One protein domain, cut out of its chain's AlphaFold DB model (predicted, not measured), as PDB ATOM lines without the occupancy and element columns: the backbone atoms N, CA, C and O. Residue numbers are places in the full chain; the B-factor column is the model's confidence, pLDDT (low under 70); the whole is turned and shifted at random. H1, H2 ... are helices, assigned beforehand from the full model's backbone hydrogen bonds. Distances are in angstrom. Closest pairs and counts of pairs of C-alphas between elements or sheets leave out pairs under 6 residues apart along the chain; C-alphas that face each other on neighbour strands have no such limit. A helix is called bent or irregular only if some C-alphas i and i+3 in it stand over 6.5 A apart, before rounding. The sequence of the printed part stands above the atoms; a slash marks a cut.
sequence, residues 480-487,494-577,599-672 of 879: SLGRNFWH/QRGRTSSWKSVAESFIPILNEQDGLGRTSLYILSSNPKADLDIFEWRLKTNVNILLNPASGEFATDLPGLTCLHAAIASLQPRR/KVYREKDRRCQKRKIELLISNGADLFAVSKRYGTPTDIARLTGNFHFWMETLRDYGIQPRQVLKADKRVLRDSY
ATOM      1  N   SER A 480     140.416 174.375 231.360       66.44
ATOM      2  CA  SER A 480     139.663 173.128 231.601       66.44
ATOM      3  C   SER A 480     139.773 172.561 233.022       66.44
ATOM      4  O   SER A 480     138.951 171.726 233.404       66.44
ATOM      5  N   LEU A 481     140.762 172.996 233.810       63.53
ATOM      6  CA  LEU A 481     140.959 172.621 235.212       63.53
ATOM      7  C   LEU A 481     140.456 173.705 236.180       63.53
ATOM      8  O   LEU A 481     140.732 173.632 237.377       63.53
ATOM      9  N   GLY A 482     139.750 174.723 235.687       70.88
ATOM     10  CA  GLY A 482     139.290 175.854 236.489       70.88
ATOM     11  C   GLY A 482     140.404 176.830 236.873       70.88
ATOM     12  O   GLY A 482     140.185 177.706 237.702       70.88
ATOM     13  N   ARG A 483     141.623 176.687 236.339       72.50
ATOM     14  CA  ARG A 483     142.753 177.557 236.686       72.50
ATOM     15  C   ARG A 483     142.690 178.823 235.852       72.50
ATOM     16  O   ARG A 483     142.658 178.745 234.632       72.50
ATOM     17  N   ASN A 484     142.778 179.970 236.509       77.44
ATOM     18  CA  ASN A 484     143.056 181.239 235.836       77.44
ATOM     19  C   ASN A 484     144.552 181.384 235.467       77.44
ATOM     20  O   ASN A 484     145.412 180.590 235.879       77.44
ATOM     21  N   PHE A 485     144.887 182.460 234.750       80.62
ATOM     22  CA  PHE A 485     146.264 182.797 234.373       80.62
ATOM     23  C   PHE A 485     147.230 182.793 235.570       80.62
ATOM     24  O   PHE A 485     148.351 182.285 235.472       80.62
ATOM     25  N   TRP A 486     146.793 183.322 236.716       78.75
ATOM     26  CA  TRP A 486     147.639 183.474 237.896       78.75
ATOM     27  C   TRP A 486     148.002 182.137 238.552       78.75
ATOM     28  O   TRP A 486     149.135 181.955 239.008       78.75
ATOM     29  N   HIS A 487     147.087 181.165 238.547       77.38
ATOM     30  CA  HIS A 487     147.375 179.798 238.984       77.38
ATOM     31  C   HIS A 487     148.474 179.164 238.122       77.38
ATOM     32  O   HIS A 487     149.438 178.613 238.661       77.38
ATOM     33  N   GLN A 494     159.788 179.710 238.122       65.81
ATOM     34  CA  GLN A 494     161.054 179.110 238.536       65.81
ATOM     35  C   GLN A 494     162.054 180.214 238.859       65.81
ATOM     36  O   GLN A 494     162.109 181.215 238.147       65.81
ATOM     37  N   ARG A 495     162.857 179.987 239.908       55.97
ATOM     38  CA  ARG A 495     163.661 181.032 240.543       55.97
ATOM     39  C   ARG A 495     164.418 181.974 239.607       55.97
ATOM     40  O   ARG A 495     165.207 181.520 238.774       55.97
ATOM     41  N   GLY A 496     164.305 183.271 239.899       53.75
ATOM     42  CA  GLY A 496     165.342 184.263 239.620       53.75
ATOM     43  C   GLY A 496     165.030 185.316 238.564       53.75
ATOM     44  O   GLY A 496     165.957 185.699 237.851       53.75
ATOM     45  N   ARG A 497     163.783 185.782 238.390       53.25
ATOM     46  CA  ARG A 497     163.486 186.703 237.272       53.25
ATOM     47  C   ARG A 497     162.535 187.849 237.614       53.25
ATOM     48  O   ARG A 497     161.343 187.652 237.791       53.25
ATOM     49  N   THR A 498     163.125 189.051 237.600       57.97
ATOM     50  CA  THR A 498     162.546 190.394 237.379       57.97
ATOM     51  C   THR A 498     161.271 190.761 238.147       57.97
ATOM     52  O   THR A 498     160.215 190.187 237.922       57.97
ATOM     53  N   SER A 499     161.312 191.863 238.910       66.25
ATOM     54  CA  SER A 499     160.132 192.475 239.565       66.25
ATOM     55  C   SER A 499     159.052 192.997 238.594       66.25
ATOM     56  O   SER A 499     158.051 193.547 239.042       66.25
ATOM     57  N   SER A 500     159.216 192.811 237.279       67.12
ATOM     58  CA  SER A 500     158.274 193.225 236.228       67.12
ATOM     59  C   SER A 500     156.870 192.643 236.399       67.12
ATOM     60  O   SER A 500     155.898 193.244 235.949       67.12
ATOM     61  N   TRP A 501     156.745 191.504 237.083       75.31
ATOM     62  CA  TRP A 501     155.449 190.913 237.397       75.31
ATOM     63  C   TRP A 501     154.649 191.742 238.405       75.31
ATOM     64  O   TRP A 501     153.433 191.762 238.291       75.31
ATOM     65  N   LYS A 502     155.286 192.478 239.333       74.50
ATOM     66  CA  LYS A 502     154.600 193.226 240.411       74.50
ATOM     67  C   LYS A 502     153.610 194.248 239.869       74.50
ATOM     68  O   LYS A 502     152.451 194.238 240.248       74.50
ATOM     69  N   SER A 503     154.053 195.041 238.897       69.94
ATOM     70  CA  SER A 503     153.216 196.051 238.238       69.94
ATOM     71  C   SER A 503     151.993 195.477 237.530       69.94
ATOM     72  O   SER A 503     150.988 196.156 237.388       69.94
ATOM     73  N   VAL A 504     152.093 194.238 237.040       69.19
ATOM     74  CA  VAL A 504     150.952 193.583 236.411       69.19
ATOM     75  C   VAL A 504     150.105 192.949 237.512       69.19
ATOM     76  O   VAL A 504     148.905 193.134 237.537       69.19
ATOM     77  N   ALA A 505     150.720 192.302 238.501       69.38
ATOM     78  CA  ALA A 505     150.054 191.696 239.652       69.38
ATOM     79  C   ALA A 505     149.204 192.683 240.473       69.38
ATOM     80  O   ALA A 505     148.188 192.285 241.038       69.38
ATOM     81  N   GLU A 506     149.579 193.962 240.513       68.56
ATOM     82  CA  GLU A 506     148.787 195.039 241.118       68.56
ATOM     83  C   GLU A 506     147.417 195.214 240.446       68.56
ATOM     84  O   GLU A 506     146.432 195.445 241.143       68.56
ATOM     85  N   SER A 507     147.300 194.997 239.129       66.12
ATOM     86  CA  SER A 507     145.992 194.987 238.454       66.12
ATOM     87  C   SER A 507     145.186 193.710 238.723       66.12
ATOM     88  O   SER A 507     144.002 193.657 238.415       66.12
ATOM     89  N   PHE A 508     145.811 192.678 239.298       67.06
ATOM     90  CA  PHE A 508     145.207 191.371 239.561       67.06
ATOM     91  C   PHE A 508     144.749 191.167 241.010       67.06
ATOM     92  O   PHE A 508     144.228 190.098 241.317       67.06
ATOM     93  N   ILE A 509     144.920 192.147 241.906       64.88
ATOM     94  CA  ILE A 509     144.678 191.999 243.357       64.88
ATOM     95  C   ILE A 509     143.324 191.343 243.718       64.88
ATOM     96  O   ILE A 509     143.326 190.501 244.616       64.88
ATOM     97  N   PRO A 510     142.193 191.619 243.036       60.56
ATOM     98  CA  PRO A 510     140.924 190.934 243.320       60.56
ATOM     99  C   PRO A 510     140.911 189.429 242.975       60.56
ATOM    100  O   PRO A 510     140.284 188.642 243.674       60.56
ATOM    101  N   ILE A 511     141.645 189.007 241.938       63.75
ATOM    102  CA  ILE A 511     141.620 187.656 241.310       63.75
ATOM    103  C   ILE A 511     142.426 186.620 242.110       63.75
ATOM    104  O   ILE A 511     142.408 185.408 241.901       63.75
ATOM    105  N   LEU A 512     143.207 187.125 243.040       66.38
ATOM    106  CA  LEU A 512     144.293 186.429 243.678       66.38
ATOM    107  C   LEU A 512     143.827 185.305 244.635       66.38
ATOM    108  O   LEU A 512     144.540 184.302 244.788       66.38
ATOM    109  N   ASN A 513     142.664 185.460 245.274       70.56
ATOM    110  CA  ASN A 513     142.093 184.502 246.237       70.56
ATOM    111  C   ASN A 513     141.122 183.490 245.607       70.56
ATOM    112  O   ASN A 513     140.617 182.625 246.322       70.56
ATOM    113  N   GLU A 514     140.891 183.585 244.298       72.25
ATOM    114  CA  GLU A 514     140.071 182.635 243.552       72.25
ATOM    115  C   GLU A 514     140.633 181.215 243.664       72.25
ATOM    116  O   GLU A 514     141.847 181.011 243.797       72.25
ATOM    117  N   GLN A 515     139.731 180.239 243.619       74.81
ATOM    118  CA  GLN A 515     140.055 178.823 243.698       74.81
ATOM    119  C   GLN A 515     139.937 178.182 242.318       74.81
ATOM    120  O   GLN A 515     139.004 178.478 241.576       74.81
ATOM    121  N   ASP A 516     140.874 177.299 241.978       71.31
ATOM    122  CA  ASP A 516     140.761 176.494 240.765       71.31
ATOM    123  C   ASP A 516     139.697 175.388 240.893       71.31
ATOM    124  O   ASP A 516     139.061 175.223 241.936       71.31
ATOM    125  N   GLY A 517     139.511 174.577 239.846       64.31
ATOM    126  CA  GLY A 517     138.556 173.465 239.860       64.31
ATOM    127  C   GLY A 517     138.861 172.392 240.913       64.31
ATOM    128  O   GLY A 517     138.010 171.564 241.201       64.31
ATOM    129  N   LEU A 518     140.048 172.404 241.528       64.31
ATOM    130  CA  LEU A 518     140.427 171.533 242.645       64.31
ATOM    131  C   LEU A 518     140.296 172.239 244.009       64.31
ATOM    132  O   LEU A 518     140.711 171.690 245.033       64.31
ATOM    133  N   GLY A 519     139.763 173.460 244.032       70.62
ATOM    134  CA  GLY A 519     139.669 174.325 245.202       70.62
ATOM    135  C   GLY A 519     140.968 175.079 245.518       70.62
ATOM    136  O   GLY A 519     141.017 175.869 246.452       70.62
ATOM    137  N   ARG A 520     142.070 174.859 244.803       73.56
ATOM    138  CA  ARG A 520     143.384 175.384 245.202       73.56
ATOM    139  C   ARG A 520     143.460 176.877 244.929       73.56
ATOM    140  O   ARG A 520     143.144 177.323 243.835       73.56
ATOM    141  N   THR A 521     143.974 177.626 245.898       78.50
ATOM    142  CA  THR A 521     144.319 179.038 245.706       78.50
ATOM    143  C   THR A 521     145.706 179.188 245.083       78.50
ATOM    144  O   THR A 521     146.569 178.306 245.173       78.50
ATOM    145  N   SER A 522     145.993 180.363 244.528       77.88
ATOM    146  CA  SER A 522     147.337 180.706 244.045       77.88
ATOM    147  C   SER A 522     148.436 180.559 245.113       77.88
ATOM    148  O   SER A 522     149.538 180.094 244.810       77.88
ATOM    149  N   LEU A 523     148.134 180.879 246.380       80.62
ATOM    150  CA  LEU A 523     149.060 180.696 247.504       80.62
ATOM    151  C   LEU A 523     149.335 179.209 247.773       80.62
ATOM    152  O   LEU A 523     150.481 178.833 248.044       80.62
ATOM    153  N   TYR A 524     148.315 178.356 247.651       79.44
ATOM    154  CA  TYR A 524     148.470 176.908 247.783       79.44
ATOM    155  C   TYR A 524     149.428 176.354 246.719       79.44
ATOM    156  O   TYR A 524     150.360 175.616 247.045       79.44
ATOM    157  N   ILE A 525     149.275 176.772 245.457       78.31
ATOM    158  CA  ILE A 525     150.166 176.357 244.361       78.31
ATOM    159  C   ILE A 525     151.610 176.801 244.633       78.31
ATOM    160  O   ILE A 525     152.527 175.978 244.555       78.31
ATOM    161  N   LEU A 526     151.831 178.057 245.039       81.44
ATOM    162  CA  LEU A 526     153.172 178.549 245.385       81.44
ATOM    163  C   LEU A 526     153.806 177.795 246.565       81.44
ATOM    164  O   LEU A 526     155.028 177.610 246.584       81.44
ATOM    165  N   SER A 527     152.990 177.372 247.536       82.62
ATOM    166  CA  SER A 527     153.421 176.569 248.689       82.62
ATOM    167  C   SER A 527     153.841 175.166 248.253       82.62
ATOM    168  O   SER A 527     154.885 174.662 248.664       82.62
ATOM    169  N   SER A 528     153.074 174.559 247.344       80.62
ATOM    170  CA  SER A 528     153.352 173.230 246.797       80.62
ATOM    171  C   SER A 528     154.593 173.174 245.899       80.62
ATOM    172  O   SER A 528     155.179 172.107 245.755       80.62
ATOM    173  N   ASN A 529     155.021 174.302 245.319       79.56
ATOM    174  CA  ASN A 529     156.137 174.369 244.376       79.56
ATOM    175  C   ASN A 529     157.458 174.787 245.064       79.56
ATOM    176  O   ASN A 529     157.650 175.972 245.371       79.56
ATOM    177  N   PRO A 530     158.448 173.882 245.219       77.69
ATOM    178  CA  PRO A 530     159.729 174.225 245.841       77.69
ATOM    179  C   PRO A 530     160.547 175.245 245.059       77.69
ATOM    180  O   PRO A 530     161.344 175.974 245.647       77.69
ATOM    181  N   LYS A 531     160.357 175.318 243.741       74.38
ATOM    182  CA  LYS A 531     161.136 176.169 242.833       74.38
ATOM    183  C   LYS A 531     160.563 177.569 242.653       74.38
ATOM    184  O   LYS A 531     161.275 178.409 242.110       74.38
ATOM    185  N   ALA A 532     159.331 177.814 243.095       76.06
ATOM    186  CA  ALA A 532     158.730 179.138 243.008       76.06
ATOM    187  C   ALA A 532     159.513 180.157 243.852       76.06
ATOM    188  O   ALA A 532     159.997 179.821 244.941       76.06
ATOM    189  N   ASP A 533     159.628 181.382 243.332       77.38
ATOM    190  CA  ASP A 533     160.364 182.480 243.961       77.38
ATOM    191  C   ASP A 533     159.775 182.892 245.315       77.38
ATOM    192  O   ASP A 533     158.555 182.949 245.492       77.38
ATOM    193  N   LEU A 534     160.667 183.210 246.259       82.44
ATOM    194  CA  LEU A 534     160.293 183.728 247.578       82.44
ATOM    195  C   LEU A 534     159.647 185.109 247.471       82.44
ATOM    196  O   LEU A 534     158.674 185.363 248.166       82.44
ATOM    197  N   ASP A 535     160.114 185.953 246.551       82.31
ATOM    198  CA  ASP A 535     159.605 187.316 246.371       82.31
ATOM    199  C   ASP A 535     158.104 187.345 246.054       82.31
ATOM    200  O   ASP A 535     157.372 188.186 246.575       82.31
ATOM    201  N   ILE A 536     157.632 186.412 245.217       79.75
ATOM    202  CA  ILE A 536     156.202 186.297 244.889       79.75
ATOM    203  C   ILE A 536     155.432 185.816 246.107       79.75
ATOM    204  O   ILE A 536     154.358 186.329 246.393       79.75
ATOM    205  N   PHE A 537     155.993 184.856 246.838       83.31
ATOM    206  CA  PHE A 537     155.380 184.314 248.042       83.31
ATOM    207  C   PHE A 537     155.213 185.381 249.134       83.31
ATOM    208  O   PHE A 537     154.128 185.532 249.687       83.31
ATOM    209  N   GLU A 538     156.258 186.164 249.402       83.25
ATOM    210  CA  GLU A 538     156.231 187.261 250.374       83.25
ATOM    211  C   GLU A 538     155.278 188.378 249.956       83.25
ATOM    212  O   GLU A 538     154.513 188.878 250.778       83.25
ATOM    213  N   TRP A 539     155.295 188.762 248.678       81.88
ATOM    214  CA  TRP A 539     154.343 189.737 248.155       81.88
ATOM    215  C   TRP A 539     152.907 189.240 248.310       81.88
ATOM    216  O   TRP A 539     152.053 189.968 248.810       81.88
ATOM    217  N   ARG A 540     152.664 187.970 247.969       78.94
ATOM    218  CA  ARG A 540     151.353 187.338 248.084       78.94
ATOM    219  C   ARG A 540     150.862 187.380 249.530       78.94
ATOM    220  O   ARG A 540     149.743 187.817 249.755       78.94
ATOM    221  N   LEU A 541     151.701 187.040 250.508       78.19
ATOM    222  CA  LEU A 541     151.340 187.118 251.929       78.19
ATOM    223  C   LEU A 541     151.015 188.546 252.395       78.19
ATOM    224  O   LEU A 541     150.077 188.730 253.164       78.19
ATOM    225  N   LYS A 542     151.723 189.565 251.888       75.88
ATOM    226  CA  LYS A 542     151.459 190.978 252.219       75.88
ATOM    227  C   LYS A 542     150.131 191.499 251.659       75.88
ATOM    228  O   LYS A 542     149.541 192.395 252.250       75.88
ATOM    229  N   THR A 543     149.640 190.940 250.553       70.25
ATOM    230  CA  THR A 543     148.400 191.378 249.873       70.25
ATOM    231  C   THR A 543     147.089 190.902 250.532       70.25
ATOM    232  O   THR A 543     146.099 190.698 249.840       70.25
ATOM    233  N   ASN A 544     147.062 190.734 251.861       55.66
ATOM    234  CA  ASN A 544     145.887 190.326 252.652       55.66
ATOM    235  C   ASN A 544     145.251 188.997 252.187       55.66
ATOM    236  O   ASN A 544     144.071 188.913 251.839       55.66
ATOM    237  N   VAL A 545     146.068 187.944 252.132       60.47
ATOM    238  CA  VAL A 545     145.615 186.611 251.718       60.47
ATOM    239  C   VAL A 545     145.026 185.867 252.891       60.47
ATOM    240  O   VAL A 545     145.649 185.748 253.942       60.47
ATOM    241  N   ASN A 546     143.852 185.285 252.675       58.50
ATOM    242  CA  ASN A 546     143.291 184.356 253.631       58.50
ATOM    243  C   ASN A 546     144.079 183.034 253.565       58.50
ATOM    244  O   ASN A 546     143.821 182.163 252.738       58.50
ATOM    245  N   ILE A 547     145.080 182.906 254.438       59.47
ATOM    246  CA  ILE A 547     145.941 181.717 254.593       59.47
ATOM    247  C   ILE A 547     145.122 180.489 255.022       59.47
ATOM    248  O   ILE A 547     145.543 179.350 254.809       59.47
ATOM    249  N   LEU A 548     143.935 180.732 255.588       52.25
ATOM    250  CA  LEU A 548     142.977 179.731 256.043       52.25
ATOM    251  C   LEU A 548     141.978 179.320 254.953       52.25
ATOM    252  O   LEU A 548     141.136 178.463 255.221       52.25
ATOM    253  N   LEU A 549     142.056 179.883 253.734       52.66
ATOM    254  CA  LEU A 549     141.341 179.337 252.578       52.66
ATOM    255  C   LEU A 549     141.936 177.968 252.252       52.66
ATOM    256  O   LEU A 549     142.866 177.819 251.457       52.66
ATOM    257  N   ASN A 550     141.376 176.961 252.907       54.91
ATOM    258  CA  ASN A 550     141.485 175.583 252.484       54.91
ATOM    259  C   ASN A 550     140.873 175.467 251.091       54.91
ATOM    260  O   ASN A 550     139.902 176.182 250.807       54.91
ATOM    261  N   PRO A 551     141.395 174.572 250.234       50.88
ATOM    262  CA  PRO A 551     140.685 174.238 249.025       50.88
ATOM    263  C   PRO A 551     139.269 173.857 249.415       50.88
ATOM    264  O   PRO A 551     139.078 172.984 250.274       50.88
ATOM    265  N   ALA A 552     138.302 174.640 248.921       40.00
ATOM    266  CA  ALA A 552     136.936 174.499 249.371       40.00
ATOM    267  C   ALA A 552     136.498 173.070 249.084       40.00
ATOM    268  O   ALA A 552     136.916 172.444 248.108       40.00
ATOM    269  N   SER A 553     135.613 172.574 249.934       39.34
ATOM    270  CA  SER A 553     134.785 171.403 249.684       39.34
ATOM    271  C   SER A 553     133.792 171.666 248.540       39.34
ATOM    272  O   SER A 553     132.592 171.474 248.708       39.34
ATOM    273  N   GLY A 554     134.272 172.189 247.412       35.31
ATOM    274  CA  GLY A 554     133.503 172.311 246.185       35.31
ATOM    275  C   GLY A 554     133.283 170.932 245.573       35.31
ATOM    276  O   GLY A 554     134.056 170.004 245.815       35.31
ATOM    277  N   GLU A 555     132.239 170.801 244.758       35.62
ATOM    278  CA  GLU A 555     131.786 169.535 244.156       35.62
ATOM    279  C   GLU A 555     132.857 168.805 243.311       35.62
ATOM    280  O   GLU A 555     132.724 167.612 243.049       35.62
ATOM    281  N   PHE A 556     133.949 169.485 242.940       35.00
ATOM    282  CA  PHE A 556     135.091 168.941 242.192       35.00
ATOM    283  C   PHE A 556     136.321 168.598 243.062       35.00
ATOM    284  O   PHE A 556     137.246 167.930 242.600       35.00
ATOM    285  N   ALA A 557     136.349 169.011 244.334       40.09
ATOM    286  CA  ALA A 557     137.447 168.766 245.271       40.09
ATOM    287  C   ALA A 557     137.303 167.392 245.949       40.09
ATOM    288  O   ALA A 557     137.252 167.279 247.174       40.09
ATOM    289  N   THR A 558     137.211 166.320 245.163       40.34
ATOM    290  CA  THR A 558     136.920 164.976 245.689       40.34
ATOM    291  C   THR A 558     138.057 164.380 246.531       40.34
ATOM    292  O   THR A 558     137.811 163.465 247.307       40.34
ATOM    293  N   ASP A 559     139.282 164.921 246.451       47.34
ATOM    294  CA  ASP A 559     140.470 164.355 247.118       47.34
ATOM    295  C   ASP A 559     141.207 165.297 248.092       47.34
ATOM    296  O   ASP A 559     142.117 164.847 248.795       47.34
ATOM    297  N   LEU A 560     140.849 166.587 248.146       51.62
ATOM    298  CA  LEU A 560     141.619 167.640 248.831       51.62
ATOM    299  C   LEU A 560     140.984 168.342 250.059       51.62
ATOM    300  O   LEU A 560     141.629 169.263 250.573       51.62
ATOM    301  N   PRO A 561     139.788 167.988 250.583       55.75
ATOM    302  CA  PRO A 561     139.119 168.841 251.562       55.75
ATOM    303  C   PRO A 561     139.965 169.026 252.836       55.75
ATOM    304  O   PRO A 561     140.360 168.063 253.503       55.75
ATOM    305  N   GLY A 562     140.248 170.291 253.167       61.81
ATOM    306  CA  GLY A 562     140.961 170.690 254.388       61.81
ATOM    307  C   GLY A 562     142.494 170.717 254.304       61.81
ATOM    308  O   GLY A 562     143.149 170.882 255.331       61.81
ATOM    309  N   LEU A 563     143.101 170.556 253.122       71.06
ATOM    310  CA  LEU A 563     144.555 170.697 252.970       71.06
ATOM    311  C   LEU A 563     144.993 172.170 252.972       71.06
ATOM    312  O   LEU A 563     144.879 172.870 251.972       71.06
ATOM    313  N   THR A 564     145.558 172.632 254.085       76.50
ATOM    314  CA  THR A 564     146.122 173.993 254.181       76.50
ATOM    315  C   THR A 564     147.384 174.181 253.321       76.50
ATOM    316  O   THR A 564     148.071 173.224 252.947       76.50
ATOM    317  N   CYS A 565     147.778 175.438 253.088       80.12
ATOM    318  CA  CYS A 565     149.062 175.778 252.457       80.12
ATOM    319  C   CYS A 565     150.272 175.163 253.194       80.12
ATOM    320  O   CYS A 565     151.265 174.797 252.563       80.12
ATOM    321  N   LEU A 566     150.177 175.000 254.521       81.62
ATOM    322  CA  LEU A 566     151.227 174.396 255.344       81.62
ATOM    323  C   LEU A 566     151.405 172.902 255.037       81.62
ATOM    324  O   LEU A 566     152.536 172.433 254.896       81.62
ATOM    325  N   HIS A 567     150.303 172.172 254.856       79.12
ATOM    326  CA  HIS A 567     150.335 170.774 254.426       79.12
ATOM    327  C   HIS A 567     151.048 170.619 253.076       79.12
ATOM    328  O   HIS A 567     151.942 169.781 252.935       79.12
ATOM    329  N   ALA A 568     150.701 171.464 252.100       78.50
ATOM    330  CA  ALA A 568     151.307 171.443 250.771       78.50
ATOM    331  C   ALA A 568     152.807 171.778 250.797       78.50
ATOM    332  O   ALA A 568     153.597 171.108 250.130       78.50
ATOM    333  N   ALA A 569     153.217 172.770 251.594       82.88
ATOM    334  CA  ALA A 569     154.622 173.151 251.730       82.88
ATOM    335  C   ALA A 569     155.476 172.003 252.293       82.88
ATOM    336  O   ALA A 569     156.545 171.705 251.753       82.88
ATOM    337  N   ILE A 570     154.983 171.306 253.321       79.94
ATOM    338  CA  ILE A 570     155.675 170.166 253.942       79.94
ATOM    339  C   ILE A 570     155.719 168.953 253.005       79.94
ATOM    340  O   ILE A 570     156.742 168.269 252.944       79.94
ATOM    341  N   ALA A 571     154.641 168.688 252.262       74.69
ATOM    342  CA  ALA A 571     154.563 167.550 251.344       74.69
ATOM    343  C   ALA A 571     155.431 167.708 250.085       74.69
ATOM    344  O   ALA A 571     155.796 166.718 249.455       74.69
ATOM    345  N   SER A 572     155.772 168.945 249.714       73.75
ATOM    346  CA  SER A 572     156.398 169.269 248.426       73.75
ATOM    347  C   SER A 572     157.803 168.689 248.199       73.75
ATOM    348  O   SER A 572     158.234 168.541 247.053       73.75
ATOM    349  N   LEU A 573     158.547 168.390 249.268       68.00
ATOM    350  CA  LEU A 573     159.908 167.857 249.183       68.00
ATOM    351  C   LEU A 573     159.897 166.324 249.234       68.00
ATOM    352  O   LEU A 573     159.082 165.719 249.913       68.00
ATOM    353  N   GLN A 574     160.840 165.680 248.548       59.69
ATOM    354  CA  GLN A 574     161.062 164.234 248.669       59.69
ATOM    355  C   GLN A 574     162.250 163.968 249.618       59.69
ATOM    356  O   GLN A 574     163.229 164.729 249.590       59.69
ATOM    357  N   PRO A 575     162.219 162.910 250.450       51.16
ATOM    358  CA  PRO A 575     163.263 162.644 251.435       51.16
ATOM    359  C   PRO A 575     164.614 162.289 250.790       51.16
ATOM    360  O   PRO A 575     164.711 161.606 249.774       51.16
ATOM    361  N   ARG A 576     165.696 162.748 251.432       40.47
ATOM    362  CA  ARG A 576     167.053 162.876 250.864       40.47
ATOM    363  C   ARG A 576     167.800 161.563 250.578       40.47
ATOM    364  O   ARG A 576     168.851 161.612 249.950       40.47
ATOM    365  N   ARG A 577     167.325 160.420 251.080       34.34
ATOM    366  CA  ARG A 577     167.924 159.075 250.940       34.34
ATOM    367  C   ARG A 577     167.086 158.097 251.761       34.34
ATOM    368  O   ARG A 577     167.241 158.042 252.978       34.34
ATOM    369  N   LYS A 599     162.112 164.053 240.958       42.81
ATOM    370  CA  LYS A 599     163.267 164.963 241.024       42.81
ATOM    371  C   LYS A 599     163.748 165.105 242.463       42.81
ATOM    372  O   LYS A 599     163.074 165.675 243.311       42.81
ATOM    373  N   VAL A 600     164.955 164.604 242.723       49.44
ATOM    374  CA  VAL A 600     165.697 164.872 243.962       49.44
ATOM    375  C   VAL A 600     165.931 166.385 244.048       49.44
ATOM    376  O   VAL A 600     166.685 166.949 243.253       49.44
ATOM    377  N   TYR A 601     165.248 167.057 244.975       59.03
ATOM    378  CA  TYR A 601     165.359 168.505 245.159       59.03
ATOM    379  C   TYR A 601     166.742 168.900 245.701       59.03
ATOM    380  O   TYR A 601     167.337 168.191 246.517       59.03
ATOM    381  N   ARG A 602     167.279 170.039 245.235       65.19
ATOM    382  CA  ARG A 602     168.605 170.542 245.643       65.19
ATOM    383  C   ARG A 602     168.526 171.195 247.028       65.19
ATOM    384  O   ARG A 602     167.470 171.662 247.439       65.19
ATOM    385  N   GLU A 603     169.661 171.335 247.715       70.44
ATOM    386  CA  GLU A 603     169.726 172.018 249.028       70.44
ATOM    387  C   GLU A 603     169.136 173.439 248.986       70.44
ATOM    388  O   GLU A 603     168.447 173.874 249.906       70.44
ATOM    389  N   LYS A 604     169.330 174.145 247.867       73.88
ATOM    390  CA  LYS A 604     168.738 175.471 247.643       73.88
ATOM    391  C   LYS A 604     167.200 175.438 247.654       73.88
ATOM    392  O   LYS A 604     166.585 176.383 248.138       73.88
ATOM    393  N   ASP A 605     166.583 174.357 247.169       77.19
ATOM    394  CA  ASP A 605     165.125 174.183 247.173       77.19
ATOM    395  C   ASP A 605     164.573 173.912 248.560       77.19
ATOM    396  O   ASP A 605     163.544 174.466 248.940       77.19
ATOM    397  N   ARG A 606     165.325 173.147 249.348       77.50
ATOM    398  CA  ARG A 606     165.028 172.897 250.754       77.50
ATOM    399  C   ARG A 606     165.075 174.180 251.579       77.50
ATOM    400  O   ARG A 606     164.165 174.425 252.364       77.50
ATOM    401  N   ARG A 607     166.084 175.030 251.351       81.75
ATOM    402  CA  ARG A 607     166.205 176.339 252.013       81.75
ATOM    403  C   ARG A 607     165.058 177.281 251.644       81.75
ATOM    404  O   ARG A 607     164.518 177.943 252.523       81.75
ATOM    405  N   CYS A 608     164.663 177.314 250.370       84.06
ATOM    406  CA  CYS A 608     163.504 178.087 249.924       84.06
ATOM    407  C   CYS A 608     162.209 177.594 250.580       84.06
ATOM    408  O   CYS A 608     161.480 178.394 251.155       84.06
ATOM    409  N   GLN A 609     161.947 176.283 250.559       85.06
ATOM    410  CA  GLN A 609     160.734 175.738 251.171       85.06
ATOM    411  C   GLN A 609     160.691 175.936 252.681       85.06
ATOM    412  O   GLN A 609     159.656 176.300 253.227       85.06
ATOM    413  N   LYS A 610     161.831 175.780 253.359       87.19
ATOM    414  CA  LYS A 610     161.954 176.120 254.776       87.19
ATOM    415  C   LYS A 610     161.547 177.569 255.035       87.19
ATOM    416  O   LYS A 610     160.730 177.816 255.913       87.19
ATOM    417  N   ARG A 611     162.040 178.510 254.223       87.69
ATOM    418  CA  ARG A 611     161.676 179.923 254.361       87.69
ATOM    419  C   ARG A 611     160.186 180.176 254.104       87.69
ATOM    420  O   ARG A 611     159.584 180.955 254.829       87.69
ATOM    421  N   LYS A 612     159.567 179.495 253.133       87.06
ATOM    422  CA  LYS A 612     158.109 179.567 252.909       87.06
ATOM    423  C   LYS A 612     157.315 179.066 254.115       87.06
ATOM    424  O   LYS A 612     156.345 179.704 254.501       87.06
ATOM    425  N   ILE A 613     157.748 177.968 254.735       87.62
ATOM    426  CA  ILE A 613     157.136 177.435 255.960       87.62
ATOM    427  C   ILE A 613     157.255 178.442 257.111       87.62
ATOM    428  O   ILE A 613     156.255 178.736 257.756       87.62
ATOM    429  N   GLU A 614     158.439 179.019 257.338       87.69
ATOM    430  CA  GLU A 614     158.643 180.068 258.352       87.69
ATOM    431  C   GLU A 614     157.719 181.272 258.115       87.69
ATOM    432  O   GLU A 614     157.106 181.784 259.051       87.69
ATOM    433  N   LEU A 615     157.582 181.697 256.856       86.69
ATOM    434  CA  LEU A 615     156.695 182.791 256.473       86.69
ATOM    435  C   LEU A 615     155.225 182.449 256.737       86.69
ATOM    436  O   LEU A 615     154.514 183.275 257.306       86.69
ATOM    437  N   LEU A 616     154.773 181.237 256.407       86.56
ATOM    438  CA  LEU A 616     153.414 180.782 256.718       86.56
ATOM    439  C   LEU A 616     153.148 180.784 258.228       86.56
ATOM    440  O   LEU A 616     152.123 181.305 258.659       86.56
ATOM    441  N   ILE A 617     154.081 180.265 259.034       85.25
ATOM    442  CA  ILE A 617     153.959 180.252 260.501       85.25
ATOM    443  C   ILE A 617     153.887 181.686 261.040       85.25
ATOM    444  O   ILE A 617     153.005 181.995 261.835       85.25
ATOM    445  N   SER A 618     154.753 182.585 260.559       86.25
ATOM    446  CA  SER A 618     154.756 183.990 260.993       86.25
ATOM    447  C   SER A 618     153.478 184.757 260.641       86.25
ATOM    448  O   SER A 618     153.153 185.723 261.321       86.25
ATOM    449  N   ASN A 619     152.741 184.317 259.617       83.56
ATOM    450  CA  ASN A 619     151.462 184.907 259.218       83.56
ATOM    451  C   ASN A 619     150.249 184.127 259.773       83.56
ATOM    452  O   ASN A 619     149.136 184.293 259.283       83.56
ATOM    453  N   GLY A 620     150.437 183.279 260.792       80.12
ATOM    454  CA  GLY A 620     149.335 182.639 261.519       80.12
ATOM    455  C   GLY A 620     148.804 181.338 260.908       80.12
ATOM    456  O   GLY A 620     147.650 180.989 261.138       80.12
ATOM    457  N   ALA A 621     149.611 180.604 260.133       82.75
ATOM    458  CA  ALA A 621     149.220 179.273 259.668       82.75
ATOM    459  C   ALA A 621     149.002 178.301 260.843       82.75
ATOM    460  O   ALA A 621     149.867 178.148 261.707       82.75
ATOM    461  N   ASP A 622     147.869 177.597 260.834       79.50
ATOM    462  CA  ASP A 622     147.534 176.620 261.868       79.50
ATOM    463  C   ASP A 622     148.412 175.357 261.760       79.50
ATOM    464  O   ASP A 622     148.386 174.621 260.767       79.50
ATOM    465  N   LEU A 623     149.193 175.109 262.816       82.25
ATOM    466  CA  LEU A 623     150.086 173.956 262.964       82.25
ATOM    467  C   LEU A 623     149.336 172.637 263.192       82.25
ATOM    468  O   LEU A 623     149.938 171.568 263.062       82.25
ATOM    469  N   PHE A 624     148.056 172.708 263.556       81.94
ATOM    470  CA  PHE A 624     147.220 171.580 263.959       81.94
ATOM    471  C   PHE A 624     146.003 171.385 263.053       81.94
ATOM    472  O   PHE A 624     145.164 170.537 263.355       81.94
ATOM    473  N   ALA A 625     145.931 172.119 261.940       78.44
ATOM    474  CA  ALA A 625     144.847 171.993 260.979       78.44
ATOM    475  C   ALA A 625     144.687 170.536 260.531       78.44
ATOM    476  O   ALA A 625     145.665 169.880 260.178       78.44
ATOM    477  N   VAL A 626     143.457 170.029 260.532       72.44
ATOM    478  CA  VAL A 626     143.183 168.622 260.222       72.44
ATOM    479  C   VAL A 626     142.621 168.501 258.812       72.44
ATOM    480  O   VAL A 626     141.540 169.006 258.515       72.44
ATOM    481  N   SER A 627     143.334 167.779 257.948       71.62
ATOM    482  CA  SER A 627     142.768 167.265 256.701       71.62
ATOM    483  C   SER A 627     142.037 165.949 256.965       71.62
ATOM    484  O   SER A 627     142.585 165.056 257.618       71.62
ATOM    485  N   LYS A 628     140.842 165.781 256.381       66.25
ATOM    486  CA  LYS A 628     140.030 164.554 256.505       66.25
ATOM    487  C   LYS A 628     140.793 163.283 256.118       66.25
ATOM    488  O   LYS A 628     140.587 162.222 256.696       66.25
ATOM    489  N   ARG A 629     141.687 163.397 255.130       62.31
ATOM    490  CA  ARG A 629     142.418 162.263 254.547       62.31
ATOM    491  C   ARG A 629     143.842 162.122 255.062       62.31
ATOM    492  O   ARG A 629     144.358 161.010 255.117       62.31
ATOM    493  N   TYR A 630     144.488 163.233 255.403       65.88
ATOM    494  CA  TYR A 630     145.932 163.260 255.650       65.88
ATOM    495  C   TYR A 630     146.324 163.639 257.082       65.88
ATOM    496  O   TYR A 630     147.504 163.547 257.424       65.88
ATOM    497  N   GLY A 631     145.354 163.992 257.930       73.81
ATOM    498  CA  GLY A 631     145.597 164.341 259.325       73.81
ATOM    499  C   GLY A 631     146.246 165.715 259.461       73.81
ATOM    500  O   GLY A 631     145.906 166.628 258.711       73.81
ATOM    501  N   THR A 632     147.144 165.864 260.436       81.38
ATOM    502  CA  THR A 632     147.809 167.143 260.732       81.38
ATOM    503  C   THR A 632     149.045 167.379 259.848       81.38
ATOM    504  O   THR A 632     149.573 166.437 259.241       81.38
ATOM    505  N   PRO A 633     149.617 168.601 259.818       81.94
ATOM    506  CA  PRO A 633     150.877 168.875 259.120       81.94
ATOM    507  C   PRO A 633     152.018 167.946 259.564       81.94
ATOM    508  O   PRO A 633     152.854 167.525 258.759       81.94
ATOM    509  N   THR A 634     152.021 167.563 260.844       82.56
ATOM    510  CA  THR A 634     152.987 166.611 261.405       82.56
ATOM    511  C   THR A 634     152.777 165.197 260.862       82.56
ATOM    512  O   THR A 634     153.755 164.488 260.605       82.56
ATOM    513  N   ASP A 635     151.531 164.784 260.643       73.62
ATOM    514  CA  ASP A 635     151.207 163.488 260.053       73.62
ATOM    515  C   ASP A 635     151.614 163.411 258.582       73.62
ATOM    516  O   ASP A 635     152.236 162.428 258.171       73.62
ATOM    517  N   ILE A 636     151.393 164.477 257.811       74.25
ATOM    518  CA  ILE A 636     151.897 164.576 256.435       74.25
ATOM    519  C   ILE A 636     153.422 164.521 256.395       74.25
ATOM    520  O   ILE A 636     153.990 163.835 255.542       74.25
ATOM    521  N   ALA A 637     154.112 165.173 257.335       73.81
ATOM    522  CA  ALA A 637     155.566 165.081 257.429       73.81
ATOM    523  C   ALA A 637     156.037 163.633 257.672       73.81
ATOM    524  O   ALA A 637     157.074 163.221 257.148       73.81
ATOM    525  N   ARG A 638     155.286 162.836 258.446       69.00
ATOM    526  CA  ARG A 638     155.572 161.404 258.646       69.00
ATOM    527  C   ARG A 638     155.288 160.591 257.384       69.00
ATOM    528  O   ARG A 638     156.145 159.808 256.988       69.00
ATOM    529  N   LEU A 639     154.133 160.808 256.752       64.94
ATOM    530  CA  LEU A 639     153.698 160.139 255.518       64.94
ATOM    531  C   LEU A 639     154.698 160.326 254.372       64.94
ATOM    532  O   LEU A 639     155.055 159.374 253.688       64.94
ATOM    533  N   THR A 640     155.180 161.554 254.191       62.28
ATOM    534  CA  THR A 640     156.093 161.929 253.101       62.28
ATOM    535  C   THR A 640     157.567 161.665 253.420       62.28
ATOM    536  O   THR A 640     158.429 161.845 252.567       62.28
ATOM    537  N   GLY A 641     157.896 161.240 254.646       63.34
ATOM    538  CA  GLY A 641     159.283 161.059 255.088       63.34
ATOM    539  C   GLY A 641     160.036 162.368 255.372       63.34
ATOM    540  O   GLY A 641     161.238 162.340 255.640       63.34
ATOM    541  N   ASN A 642     159.344 163.511 255.378       69.88
ATOM    542  CA  ASN A 642     159.896 164.835 255.682       69.88
ATOM    543  C   ASN A 642     159.883 165.190 257.175       69.88
ATOM    544  O   ASN A 642     160.163 166.327 257.541       69.88
ATOM    545  N   PHE A 643     159.611 164.234 258.063       74.56
ATOM    546  CA  PHE A 643     159.515 164.475 259.504       74.56
ATOM    547  C   PHE A 643     160.753 165.172 260.083       74.56
ATOM    548  O   PHE A 643     160.626 166.117 260.854       74.56
ATOM    549  N   HIS A 644     161.958 164.751 259.688       76.06
ATOM    550  CA  HIS A 644     163.181 165.392 260.172       76.06
ATOM    551  C   HIS A 644     163.300 166.846 259.696       76.06
ATOM    552  O   HIS A 644     163.644 167.709 260.494       76.06
ATOM    553  N   PHE A 645     162.950 167.110 258.431       81.12
ATOM    554  CA  PHE A 645     162.906 168.461 257.872       81.12
ATOM    555  C   PHE A 645     161.908 169.340 258.632       81.12
ATOM    556  O   PHE A 645     162.276 170.419 259.069       81.12
ATOM    557  N   TRP A 646     160.690 168.848 258.865       85.31
ATOM    558  CA  TRP A 646     159.661 169.569 259.615       85.31
ATOM    559  C   TRP A 646     160.102 169.916 261.048       85.31
ATOM    560  O   TRP A 646     159.927 171.038 261.523       85.31
ATOM    561  N   MET A 647     160.746 168.973 261.738       85.94
ATOM    562  CA  MET A 647     161.251 169.198 263.097       85.94
ATOM    563  C   MET A 647     162.436 170.173 263.137       85.94
ATOM    564  O   MET A 647     162.574 170.928 264.099       85.94
ATOM    565  N   GLU A 648     163.287 170.154 262.110       84.44
ATOM    566  CA  GLU A 648     164.376 171.115 261.909       84.44
ATOM    567  C   GLU A 648     163.808 172.520 261.654       84.44
ATOM    568  O   GLU A 648     164.183 173.459 262.349       84.44
ATOM    569  N   THR A 649     162.817 172.659 260.764       86.25
ATOM    570  CA  THR A 649     162.180 173.954 260.477       86.25
ATOM    571  C   THR A 649     161.503 174.570 261.699       86.25
ATOM    572  O   THR A 649     161.642 175.767 261.925       86.25
ATOM    573  N   LEU A 650     160.816 173.766 262.522       87.62
ATOM    574  CA  LEU A 650     160.200 174.252 263.762       87.62
ATOM    575  C   LEU A 650     161.248 174.745 264.764       87.62
ATOM    576  O   LEU A 650     161.078 175.809 265.357       87.62
ATOM    577  N   ARG A 651     162.339 173.986 264.931       87.56
ATOM    578  CA  ARG A 651     163.428 174.336 265.850       87.56
ATOM    579  C   ARG A 651     164.097 175.641 265.444       87.56
ATOM    580  O   ARG A 651     164.333 176.482 266.304       87.56
ATOM    581  N   ASP A 652     164.369 175.801 264.158       86.56
ATOM    582  CA  ASP A 652     165.075 176.969 263.640       86.56
ATOM    583  C   ASP A 652     164.210 178.234 263.675       86.56
ATOM    584  O   ASP A 652     164.739 179.330 263.825       86.56
ATOM    585  N   TYR A 653     162.883 178.084 263.621       87.31
ATOM    586  CA  TYR A 653     161.943 179.172 263.893       87.31
ATOM    587  C   TYR A 653     161.819 179.505 265.397       87.31
ATOM    588  O   TYR A 653     161.309 180.561 265.756       87.31
ATOM    589  N   GLY A 654     162.286 178.629 266.294       85.88
ATOM    590  CA  GLY A 654     162.220 178.808 267.751       85.88
ATOM    591  C   GLY A 654     161.050 178.093 268.439       85.88
ATOM    592  O   GLY A 654     160.877 178.222 269.651       85.88
ATOM    593  N   ILE A 655     160.261 177.296 267.711       87.75
ATOM    594  CA  ILE A 655     159.190 176.475 268.289       87.75
ATOM    595  C   ILE A 655     159.771 175.153 268.788       87.75
ATOM    596  O   ILE A 655     160.400 174.401 268.045       87.75
ATOM    597  N   GLN A 656     159.504 174.822 270.052       85.12
ATOM    598  CA  GLN A 656     159.961 173.574 270.656       85.12
ATOM    599  C   GLN A 656     159.221 172.365 270.056       85.12
ATOM    600  O   GLN A 656     158.039 172.155 270.359       85.12
ATOM    601  N   PRO A 657     159.896 171.478 269.291       83.62
ATOM    602  CA  PRO A 657     159.212 170.393 268.584       83.62
ATOM    603  C   PRO A 657     158.500 169.409 269.524       83.62
ATOM    604  O   PRO A 657     157.468 168.830 269.192       83.62
ATOM    605  N   ARG A 658     159.026 169.247 270.746       80.31
ATOM    606  CA  ARG A 658     158.420 168.404 271.787       80.31
ATOM    607  C   ARG A 658     157.035 168.897 272.212       80.31
ATOM    608  O   ARG A 658     156.187 168.067 272.521       80.31
ATOM    609  N   GLN A 659     156.813 170.210 272.259       83.06
ATOM    610  CA  GLN A 659     155.523 170.782 272.650       83.06
ATOM    611  C   GLN A 659     154.490 170.584 271.539       83.06
ATOM    612  O   GLN A 659     153.403 170.083 271.817       83.06
ATOM    613  N   VAL A 660     154.874 170.845 270.285       81.81
ATOM    614  CA  VAL A 660     154.027 170.594 269.105       81.81
ATOM    615  C   VAL A 660     153.603 169.128 269.046       81.81
ATOM    616  O   VAL A 660     152.424 168.837 268.913       81.81
ATOM    617  N   LEU A 661     154.533 168.193 269.260       77.88
ATOM    618  CA  LEU A 661     154.228 166.759 269.285       77.88
ATOM    619  C   LEU A 661     153.299 166.339 270.432       77.88
ATOM    620  O   LEU A 661     152.540 165.386 270.280       77.88
ATOM    621  N   LYS A 662     153.372 166.999 271.593       76.25
ATOM    622  CA  LYS A 662     152.448 166.738 272.708       76.25
ATOM    623  C   LYS A 662     151.048 167.269 272.404       76.25
ATOM    624  O   LYS A 662     150.079 166.591 272.729       76.25
ATOM    625  N   ALA A 663     150.951 168.444 271.788       74.69
ATOM    626  CA  ALA A 663     149.685 169.045 271.384       74.69
ATOM    627  C   ALA A 663     149.025 168.268 270.231       74.69
ATOM    628  O   ALA A 663     147.849 167.945 270.321       74.69
ATOM    629  N   ASP A 664     149.796 167.844 269.227       77.56
ATOM    630  CA  ASP A 664     149.348 167.049 268.069       77.56
ATOM    631  C   ASP A 664     148.706 165.701 268.462       77.56
ATOM    632  O   ASP A 664     147.802 165.199 267.796       77.56
ATOM    633  N   LYS A 665     149.120 165.119 269.596       68.56
ATOM    634  CA  LYS A 665     148.480 163.918 270.162       68.56
ATOM    635  C   LYS A 665     147.060 164.163 270.673       68.56
ATOM    636  O   LYS A 665     146.296 163.212 270.763       68.56
ATOM    637  N   ARG A 666     146.729 165.401 271.044       70.19
ATOM    638  CA  ARG A 666     145.407 165.792 271.558       70.19
ATOM    639  C   ARG A 666     144.453 166.224 270.443       70.19
ATOM    640  O   ARG A 666     143.273 166.413 270.706       70.19
ATOM    641  N   VAL A 667     144.957 166.390 269.219       70.62
ATOM    642  CA  VAL A 667     144.150 166.780 268.061       70.62
ATOM    643  C   VAL A 667     143.272 165.604 267.642       70.62
ATOM    644  O   VAL A 667     143.773 164.520 267.322       70.62
ATOM    645  N   LEU A 668     141.958 165.833 267.638       63.72
ATOM    646  CA  LEU A 668     140.969 164.866 267.179       63.72
ATOM    647  C   LEU A 668     141.084 164.702 265.663       63.72
ATOM    648  O   LEU A 668     140.908 165.650 264.901       63.72
ATOM    649  N   ARG A 669     141.404 163.480 265.235       67.94
ATOM    650  CA  ARG A 669     141.490 163.100 263.821       67.94
ATOM    651  C   ARG A 669     140.181 162.459 263.377       67.94
ATOM    652  O   ARG A 669     139.560 161.724 264.156       67.94
ATOM    653  N   ASP A 670     139.817 162.717 262.125       58.25
ATOM    654  CA  ASP A 670     138.627 162.159 261.480       58.25
ATOM    655  C   ASP A 670     138.674 160.617 261.478       58.25
ATOM    656  O   ASP A 670     139.764 160.030 261.422       58.25
ATOM    657  N   SER A 671     137.520 159.952 261.573       48.81
ATOM    658  CA  SER A 671     137.428 158.479 261.642       48.81
ATOM    659  C   SER A 671     138.079 157.832 260.420       48.81
ATOM    660  O   SER A 671     138.904 156.930 260.547       48.81
ATOM    661  N   TYR A 672     137.848 158.427 259.249       47.31
ATOM    662  CA  TYR A 672     138.405 157.985 257.975       47.31
ATOM    663  C   TYR A 672     139.945 157.968 257.938       47.31
ATOM    664  O   TYR A 672     140.544 157.122 257.271       47.31
TER     665      TYR A 672
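This is residues 480 to 487, 494 to 577 and 599 to 672 of the 879 residues of the protein "Ankyrin repeat protein" of Byssochlamys spectabilis (strain No. 5 / NBRC 109023) (UniProt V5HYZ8). Two short rows of helices stand side by side, H2, H4 and H6 in one and H3, H5 and H7 in the other, with H7 set slantwise to H5; H1 and H8 lie at opposite ends. The long loops 543 to 564 and 619 to 632 link the rows. The 166 printed residues hold eight named helices, H1 to H8 in chain order, and no named strand; the class is all helix, though only 79 residues are in named elements. The whole is compact, radius of gyration of the C-alphas 15.9 A, spanning 45 by 38 by 30 A.

Find C-alpha 500 at (158.274, 193.225, 236.228); there H1, residues 500 to 513, begins, irregular, with C-alphas 507 and 510 8.1 A apart. Next come H2, 522 to 528, H3, 534 to 542, H4, 565 to 571, and H5, 603 to 618, 22.6 A long. H6, 633 to 639, H7, 643 to 653, 15.5 A, and H8, 657 to 664, follow, ending at C-alpha 664 (149.348, 167.049, 268.069).

H1 is near H3. H2 and H3, a hairpin, only just touch, with 3 pairs of C-alphas within 8 A, closest Leu 526 and Phe 537, 6.7 A. H4 touches H2 at Ala 569 and Ser 527, 4.7 A, and H6 at His 567 and Pro 633, 5.1 A. H5 touches H3 with residues 608 to 615 alone, at a shallow tilt of 8 degrees, closest C-alphas Cys 608 and Leu 534, 6.9 A. It touches H7 with 610 to 614 alone, at 59 degrees, a steep tilt, closest Lys 610 and Thr 649, 6.1 A. H7 and H8 touch only at the corner, only just, closest Met 647 and Pro 657, 6.0 A. Every O i to N i+4 pair is within hydrogen-bond range in H2 to H8; H1 has 3 of 10, and 5 of 11 O i to N i+3 pairs.

The C-alphas of Ser 500 and Ser 671, the farthest apart, are 47.8 A apart. Two cuts gap 13.7 A, C-alphas 487 to 494, and 12.4 A, 577 to 599. The links H3 to H4 and H5 to H6 are long. Mean pLDDT of the printed part is 71.1; 63 residues are under 70, among them 544 to 562.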